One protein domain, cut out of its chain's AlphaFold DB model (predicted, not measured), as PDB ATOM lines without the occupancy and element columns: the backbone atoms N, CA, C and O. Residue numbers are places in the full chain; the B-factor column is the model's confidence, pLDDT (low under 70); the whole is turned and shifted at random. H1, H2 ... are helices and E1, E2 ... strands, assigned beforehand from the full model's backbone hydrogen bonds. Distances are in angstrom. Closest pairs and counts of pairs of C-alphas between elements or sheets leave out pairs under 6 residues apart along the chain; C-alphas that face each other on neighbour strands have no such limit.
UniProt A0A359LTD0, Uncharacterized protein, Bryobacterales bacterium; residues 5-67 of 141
ATOM      1  N   GLU A   5     146.853 187.346 177.448       78.44
ATOM      2  CA  GLU A   5     147.691 187.492 176.261       78.44
ATOM      3  C   GLU A   5     148.253 188.909 176.211       78.44
ATOM      4  O   GLU A   5     147.534 189.881 176.443       78.44
ATOM      5  N   ALA A   6     149.543 189.036 175.910       77.94
ATOM      6  CA  ALA A   6     150.192 190.329 175.756       77.94
ATOM      7  C   ALA A   6     150.428 190.631 174.277       77.94
ATOM      8  O   ALA A   6     150.873 189.757 173.547       77.94
ATOM      9  N   SER A   7     150.180 191.863 173.854       79.38
ATOM     10  CA  SER A   7     150.535 192.372 172.529       79.38
ATOM     11  C   SER A   7     151.209 193.733 172.667       79.38
ATOM     12  O   SER A   7     151.036 194.428 173.671       79.38
ATOM     13  N   ALA A   8     151.982 194.129 171.666       79.50
ATOM     14  CA  ALA A   8     152.668 195.412 171.661       79.50
ATOM     15  C   ALA A   8     152.533 196.087 170.300       79.50
ATOM     16  O   ALA A   8     152.327 195.425 169.289       79.50
ATOM     17  N   THR A   9     152.687 197.402 170.281       83.69
ATOM     18  CA  THR A   9     152.849 198.167 169.047       83.69
ATOM     19  C   THR A   9     154.155 198.925 169.166       83.69
ATOM     20  O   THR A   9     154.382 199.576 170.183       83.69
ATOM     21  N   VAL A  10     155.001 198.818 168.150       80.94
ATOM     22  CA  VAL A  10     156.288 199.510 168.050       80.94
ATOM     23  C   VAL A  10     156.141 200.698 167.116       80.94
ATOM     24  O   VAL A  10     155.494 200.576 166.078       80.94
ATOM     25  N   LEU A  11     156.735 201.837 167.467       82.12
ATOM     26  CA  LEU A  11     156.822 202.988 166.577       82.12
ATOM     27  C   LEU A  11     158.194 203.014 165.901       82.12
ATOM     28  O   LEU A  11     159.219 203.141 166.567       82.12
ATOM     29  N   GLU A  12     158.212 202.950 164.573       76.25
ATOM     30  CA  GLU A  12     159.443 203.154 163.810       76.25
ATOM     31  C   GLU A  12     159.881 204.628 163.881       76.25
ATOM     32  O   GLU A  12     159.104 205.513 163.514       76.25
ATOM     33  N   PRO A  13     161.115 204.937 164.316       71.25
ATOM     34  CA  PRO A  13     161.540 206.316 164.565       71.25
ATOM     35  C   PRO A  13     161.673 207.157 163.287       71.25
ATOM     36  O   PRO A  13     161.504 208.374 163.341       71.25
ATOM     37  N   ILE A  14     161.950 206.525 162.140       75.31
ATOM     38  CA  ILE A  14     162.152 207.219 160.857       75.31
ATOM     39  C   ILE A  14     160.820 207.402 160.123       75.31
ATOM     40  O   ILE A  14     160.460 208.514 159.744       75.31
ATOM     41  N   SER A  15     160.063 206.319 159.934       78.62
ATOM     42  CA  SER A  15     158.812 206.333 159.165       78.62
ATOM     43  C   SER A  15     157.579 206.687 159.997       78.62
ATOM     44  O   SER A  15     156.489 206.798 159.439       78.62
ATOM     45  N   LYS A  16     157.716 206.806 161.330       76.75
ATOM     46  CA  LYS A  16     156.613 206.973 162.300       76.75
ATOM     47  C   LYS A  16     155.483 205.953 162.120       76.75
ATOM     48  O   LYS A  16     154.350 206.188 162.533       76.75
ATOM     49  N   SER A  17     155.785 204.821 161.489       79.62
ATOM     50  CA  SER A  17     154.819 203.767 161.214       79.62
ATOM     51  C   SER A  17     154.677 202.872 162.438       79.62
ATOM     52  O   SER A  17     155.665 202.538 163.094       79.62
ATOM     53  N   ALA A  18     153.441 202.493 162.753       82.00
ATOM     54  CA  ALA A  18     153.132 201.598 163.857       82.00
ATOM     55  C   ALA A  18     153.227 200.138 163.390       82.00
ATOM     56  O   ALA A  18     152.421 199.695 162.573       82.00
ATOM     57  N   ILE A  19     154.193 199.386 163.916       83.00
ATOM     58  CA  ILE A  19     154.364 197.956 163.646       83.00
ATOM     59  C   ILE A  19     153.701 197.158 164.777       83.00
ATOM     60  O   ILE A  19     154.157 197.228 165.923       83.00
ATOM     61  N   PRO A  20     152.631 196.391 164.501       83.44
ATOM     62  CA  PRO A  20     152.011 195.542 165.508       83.44
ATOM     63  C   PRO A  20     152.875 194.305 165.780       83.44
ATOM     64  O   PRO A  20     153.279 193.586 164.868       83.44
ATOM     65  N   VAL A  21     153.109 194.025 167.058       83.38
ATOM     66  CA  VAL A  21     153.717 192.790 167.556       83.38
ATOM     67  C   VAL A  21     152.600 191.935 168.164       83.38
ATOM     68  O   VAL A  21     152.026 192.315 169.197       83.38
ATOM     69  N   PRO A  22     152.244 190.800 167.532       82.69
ATOM     70  CA  PRO A  22     151.158 189.947 167.999       82.69
ATOM     71  C   PRO A  22     151.523 189.254 169.314       82.69
ATOM     72  O   PRO A  22     152.685 189.223 169.716       82.69
ATOM     73  N   ALA A  23     150.525 188.658 169.968       80.69
ATOM     74  CA  ALA A  23     150.778 187.777 171.097       80.69
ATOM     75  C   ALA A  23     151.603 186.565 170.653       80.69
ATOM     76  O   ALA A  23     151.275 185.898 169.673       80.69
ATOM     77  N   LEU A  24     152.684 186.303 171.383       79.31
ATOM     78  CA  LEU A  24     153.598 185.199 171.116       79.31
ATOM     79  C   LEU A  24     153.456 184.123 172.198       79.31
ATOM     80  O   LEU A  24     153.174 184.456 173.357       79.31
ATOM     81  N   PRO A  25     153.658 182.840 171.848       71.69
ATOM     82  CA  PRO A  25     153.589 181.755 172.814       71.69
ATOM     83  C   PRO A  25     154.644 181.938 173.909       71.69
ATOM     84  O   PRO A  25     155.751 182.427 173.675       71.69
ATOM     85  N   SER A  26     154.297 181.540 175.132       72.12
ATOM     86  CA  SER A  26     155.239 181.586 176.246       72.12
ATOM     87  C   SER A  26     156.396 180.604 176.037       72.12
ATOM     88  O   SER A  26     156.184 179.501 175.543       72.12
ATOM     89  N   LEU A  27     157.595 180.962 176.499       72.31
ATOM     90  CA  LEU A  27     158.767 180.069 176.512       72.31
ATOM     91  C   LEU A  27     158.900 179.303 177.840       72.31
ATOM     92  O   LEU A  27     159.977 178.827 178.206       72.31
ATOM     93  N   ARG A  28     157.824 179.246 178.631       67.00
ATOM     94  CA  ARG A  28     157.827 178.633 179.958       67.00
ATOM     95  C   ARG A  28     157.703 177.117 179.805       67.00
ATOM     96  O   ARG A  28     156.594 176.611 179.850       67.00
ATOM     97  N   VAL A  29     158.848 176.426 179.707       64.62
ATOM     98  CA  VAL A  29     158.953 174.949 179.591       64.62
ATOM     99  C   VAL A  29     158.141 174.405 178.380       64.62
ATOM    100  O   VAL A  29     157.444 175.169 177.716       64.62
ATOM    101  N   PRO A  30     158.263 173.125 177.976       68.75
ATOM    102  CA  PRO A  30     157.320 172.552 177.017       68.75
ATOM    103  C   PRO A  30     155.892 172.646 177.577       68.75
ATOM    104  O   PRO A  30     155.744 172.661 178.803       68.75
ATOM    105  N   PRO A  31     154.854 172.666 176.723       73.00
ATOM    106  CA  PRO A  31     153.470 172.667 177.190       73.00
ATOM    107  C   PRO A  31     153.245 171.508 178.172       73.00
ATOM    108  O   PRO A  31     153.547 170.351 177.873       73.00
ATOM    109  N   LEU A  32     152.765 171.837 179.369       80.44
ATOM    110  CA  LEU A  32     152.421 170.917 180.452       80.44
ATOM    111  C   LEU A  32     150.955 170.477 180.377       80.44
ATOM    112  O   LEU A  32     150.559 169.540 181.071       80.44
ATOM    113  N   ALA A  33     150.146 171.127 179.540       80.06
ATOM    114  CA  ALA A  33     148.779 170.746 179.233       80.06
ATOM    115  C   ALA A  33     148.590 170.401 177.752       80.06
ATOM    116  O   ALA A  33     149.080 171.104 176.873       80.06
ATOM    117  N   ALA A  34     147.815 169.348 177.486       79.62
ATOM    118  CA  ALA A  34     147.378 169.008 176.135       79.62
ATOM    119  C   ALA A  34     146.399 170.056 175.575       79.62
ATOM    120  O   ALA A  34     146.421 170.353 174.384       79.62
ATOM    121  N   ALA A  35     145.564 170.641 176.441       82.44
ATOM    122  CA  ALA A  35     144.618 171.694 176.094       82.44
ATOM    123  C   ALA A  35     144.840 172.934 176.986       82.44
ATOM    124  O   ALA A  35     144.257 173.017 178.076       82.44
ATOM    125  N   PRO A  36     145.698 173.889 176.572       80.44
ATOM    126  CA  PRO A  36     145.879 175.156 177.276       80.44
ATOM    127  C   PRO A  36     144.603 176.006 177.214       80.44
ATOM    128  O   PRO A  36     143.892 176.022 176.209       80.44
ATOM    129  N   VAL A  37     144.300 176.731 178.291       81.69
ATOM    130  CA  VAL A  37     143.125 177.616 178.323       81.69
ATOM    131  C   VAL A  37     143.422 178.889 177.536       81.69
ATOM    132  O   VAL A  37     144.426 179.557 177.777       81.69
ATOM    133  N   THR A  38     142.506 179.267 176.646       77.44
ATOM    134  CA  THR A  38     142.577 180.517 175.879       77.44
ATOM    135  C   THR A  38     142.572 181.741 176.794       77.44
ATOM    136  O   THR A  38     141.812 181.784 177.772       77.44
ATOM    137  N   ALA A  39     143.362 182.765 176.466       76.25
ATOM    138  CA  ALA A  39     143.402 183.982 177.264       76.25
ATOM    139  C   ALA A  39     142.037 184.680 177.309       76.25
ATOM    140  O   ALA A  39     141.339 184.815 176.307       76.25
ATOM    141  N   ARG A  40     141.662 185.154 178.500       78.31
ATOM    142  CA  ARG A  40     140.429 185.933 178.712       78.31
ATOM    143  C   ARG A  40     140.696 187.426 178.873       78.31
ATOM    144  O   ARG A  40     139.752 188.209 178.918       78.31
ATOM    145  N   ARG A  41     141.963 187.831 178.980       78.62
ATOM    146  CA  ARG A  41     142.384 189.232 179.075       78.62
ATOM    147  C   ARG A  41     143.459 189.517 178.032       78.62
ATOM    148  O   ARG A  41     144.330 188.684 177.805       78.62
ATOM    149  N   LYS A  42     143.401 190.708 177.433       80.25
ATOM    150  CA  LYS A  42     144.446 191.238 176.554       80.25
ATOM    151  C   LYS A  42     145.177 192.371 177.264       80.25
ATOM    152  O   LYS A  42     144.530 193.278 177.788       80.25
ATOM    153  N   ARG A  43     146.508 192.328 177.260       81.25
ATOM    154  CA  ARG A  43     147.385 193.376 177.786       81.25
ATOM    155  C   ARG A  43     148.161 194.018 176.660       81.25
ATOM    156  O   ARG A  43     148.941 193.346 175.994       81.25
ATOM    157  N   ILE A  44     148.008 195.324 176.506       81.75
ATOM    158  CA  ILE A  44     148.829 196.094 175.577       81.75
ATOM    159  C   ILE A  44     150.034 196.629 176.350       81.75
ATOM    160  O   ILE A  44     149.872 197.289 177.377       81.75
ATOM    161  N   LEU A  45     151.246 196.315 175.894       79.44
ATOM    162  CA  LEU A  45     152.472 196.815 176.513       79.44
ATOM    163  C   LEU A  45     152.734 198.256 176.054       79.44
ATOM    164  O   LEU A  45     153.235 198.481 174.958       79.44
ATOM    165  N   SER A  46     152.432 199.233 176.913       74.12
ATOM    166  CA  SER A  46     152.652 200.666 176.643       74.12
ATOM    167  C   SER A  46     154.124 201.016 176.421       74.12
ATOM    168  O   SER A  46     154.458 201.851 175.586       74.12
ATOM    169  N   ASN A  47     155.023 200.340 177.136       74.81
ATOM    170  CA  ASN A  47     156.456 200.648 177.132       74.81
ATOM    171  C   ASN A  47     157.167 200.120 175.873       74.81
ATOM    172  O   ASN A  47     158.340 200.413 175.665       74.81
ATOM    173  N   ALA A  48     156.471 199.330 175.051       73.81
ATOM    174  CA  ALA A  48     157.014 198.747 173.831       73.81
ATOM    175  C   ALA A  48     156.982 199.709 172.632       73.81
ATOM    176  O   ALA A  48     157.681 199.468 171.655       73.81
ATOM    177  N   ALA A  49     156.246 200.824 172.723       72.94
ATOM    178  CA  ALA A  49     156.174 201.820 171.654       72.94
ATOM    179  C   ALA A  49     157.536 202.451 171.326       72.94
ATOM    180  O   ALA A  49     157.809 202.741 170.166       72.94
ATOM    181  N   SER A  50     158.396 202.621 172.333       76.75
ATOM    182  CA  SER A  50     159.754 203.166 172.185       76.75
ATOM    183  C   SER A  50     160.833 202.090 172.008       76.75
ATOM    184  O   SER A  50     162.016 202.416 171.968       76.75
ATOM    185  N   GLN A  51     160.452 200.811 171.965       80.12
ATOM    186  CA  GLN A  51     161.381 199.691 171.798       80.12
ATOM    187  C   GLN A  51     161.600 199.394 170.317       80.12
ATOM    188  O   GLN A  51     160.721 199.634 169.499       80.12
ATOM    189  N   ASN A  52     162.742 198.801 169.968       83.75
ATOM    190  CA  ASN A  52     162.886 198.207 168.639       83.75
ATOM    191  C   ASN A  52     162.027 196.920 168.523       83.75
ATOM    192  O   ASN A  52     161.685 196.315 169.549       83.75
ATOM    193  N   PRO A  53     161.699 196.449 167.304       79.50
ATOM    194  CA  PRO A  53     160.844 195.272 167.108       79.50
ATOM    195  C   PRO A  53     161.310 193.996 167.834       79.50
ATOM    196  O   PRO A  53     160.482 193.236 168.336       79.50
ATOM    197  N   GLY A  54     162.624 193.769 167.952       83.94
ATOM    198  CA  GLY A  54     163.182 192.610 168.665       83.94
ATOM    199  C   GLY A  54     163.058 192.699 170.194       83.94
ATOM    200  O   GLY A  54     162.815 191.705 170.880       83.94
ATOM    201  N   GLN A  55     163.185 193.898 170.756       84.94
ATOM    202  CA  GLN A  55     162.958 194.147 172.179       84.94
ATOM    203  C   GLN A  55     161.470 194.053 172.521       84.94
ATOM    204  O   GLN A  55     161.115 193.468 173.547       84.94
ATOM    205  N   ALA A  56     160.604 194.560 171.644       83.06
ATOM    206  CA  ALA A  56     159.158 194.466 171.802       83.06
ATOM    207  C   ALA A  56     158.650 193.020 171.712       83.06
ATOM    208  O   ALA A  56     157.816 192.609 172.516       83.06
ATOM    209  N   SER A  57     159.186 192.205 170.799       83.50
ATOM    210  CA  SER A  57     158.846 190.777 170.752       83.50
ATOM    211  C   SER A  57     159.291 190.050 172.022       83.50
ATOM    212  O   SER A  57     158.516 189.295 172.614       83.50
ATOM    213  N   THR A  58     160.496 190.346 172.519       85.94
ATOM    214  CA  THR A  58     160.999 189.789 173.782       85.94
ATOM    215  C   THR A  58     160.125 190.204 174.968       85.94
ATOM    216  O   THR A  58     159.816 189.377 175.828       85.94
ATOM    217  N   SER A  59     159.682 191.464 175.022       85.69
ATOM    218  CA  SER A  59     158.821 191.953 176.100       85.69
ATOM    219  C   SER A  59     157.432 191.311 176.056       85.69
ATOM    220  O   SER A  59     156.927 190.910 177.107       85.69
ATOM    221  N   VAL A  60     156.867 191.088 174.863       85.25
ATOM    222  CA  VAL A  60     155.622 190.331 174.660       85.25
ATOM    223  C   VAL A  60     155.754 188.876 175.123       85.25
ATOM    224  O   VAL A  60     154.936 188.416 175.923       85.25
ATOM    225  N   ILE A  61     156.812 188.164 174.720       85.50
ATOM    226  CA  ILE A  61     157.066 186.780 175.163       85.50
ATOM    227  C   ILE A  61     157.228 186.719 176.685       85.50
ATOM    228  O   ILE A  61     156.682 185.836 177.355       85.50
ATOM    229  N   ALA A  62     157.975 187.661 177.260       85.06
ATOM    230  CA  ALA A  62     158.220 187.708 178.692       85.06
ATOM    231  C   ALA A  62     156.946 188.071 179.477       85.06
ATOM    232  O   ALA A  62     156.771 187.636 180.618       85.06
ATOM    233  N   ALA A  63     156.051 188.857 178.881       83.81
ATOM    234  CA  ALA A  63     154.742 189.181 179.423       83.81
ATOM    235  C   ALA A  63     153.811 187.957 179.408       83.81
ATOM    236  O   ALA A  63     153.228 187.657 180.451       83.81
ATOM    237  N   GLY A  64     153.742 187.216 178.296       81.88
ATOM    238  CA  GLY A  64     152.993 185.955 178.198       81.88
ATOM    239  C   GLY A  64     153.549 184.872 179.126       81.88
ATOM    240  O   GLY A  64     152.810 184.201 179.836       81.88
ATOM    241  N   SER A  65     154.873 184.786 179.256       80.44
ATOM    242  CA  SER A  65     155.529 183.847 180.175       80.44
ATOM    243  C   SER A  65     155.300 184.176 181.649       80.44
ATOM    244  O   SER A  65     155.543 183.320 182.493       80.44
ATOM    245  N   ARG A  66     154.860 185.389 182.001       78.62
ATOM    246  CA  ARG A  66     154.467 185.777 183.371       78.62
ATOM    247  C   ARG A  66     152.959 185.709 183.602       78.62
ATOM    248  O   ARG A  66     152.536 185.965 184.729       78.62
ATOM    249  N   ALA A  67     152.175 185.385 182.576       78.31
ATOM    250  CA  ALA A  67     150.729 185.304 182.682       78.31
ATOM    251  C   ALA A  67     150.305 184.306 183.770       78.31
ATOM    252  O   ALA A  67     151.027 183.366 184.125       78.31
TER     253      ALA A  67
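Overview. This is residues 5 to 67 of the 141 residues of an uncharacterized protein of Bryobacterales bacterium (UniProt A0A359LTD0). A small sheet, E2 E1 E3, is covered on one face by helix H1, making two layers, with the helix along the strands; a long loop extends the rod-like outline, its residues 30 to 37 sticking out free. The 63 printed residues run E1, E2, E3, H1; the sheet is mixed, and so is the class, helices and strands, with under half of the residues in named elements. The whole is only just loose, close to compact: radius of gyration of the C-alphas 12.9 A, spans 44 by 21 by 14 A.

Arrangement. E1, residues 5 to 11, forms an antiparallel hairpin with E2, residues 18 to 21; N 10 and O 19 are within hydrogen-bond range, 2.9 A. E3, residues 41 to 45, is parallel to E1, with N 7 and O 43 at 2.9 A. H1, residues 53 to 64, is on the sheet at a height of 8.3 A; its closest C-alphas to E1 are Val 60 and Ala 6, 5.5 A. In H1 every O i to N i+4 pair is within range.

Along the chain. E1 spans 20.4 A from C-alpha 5 at (147.691, 187.492, 176.261), E2 9.6 A, E3 12.9 A, and H1 16.5 A to C-alpha 64 at (152.993, 185.955, 178.198).

Size, cuts and confidence. The farthest C-alphas, Ile 14 and Ala 34, are 43.7 A apart. The printed part has no cut; the E2 to E3 link is long. Residues 28 to 30 have pLDDT under 70.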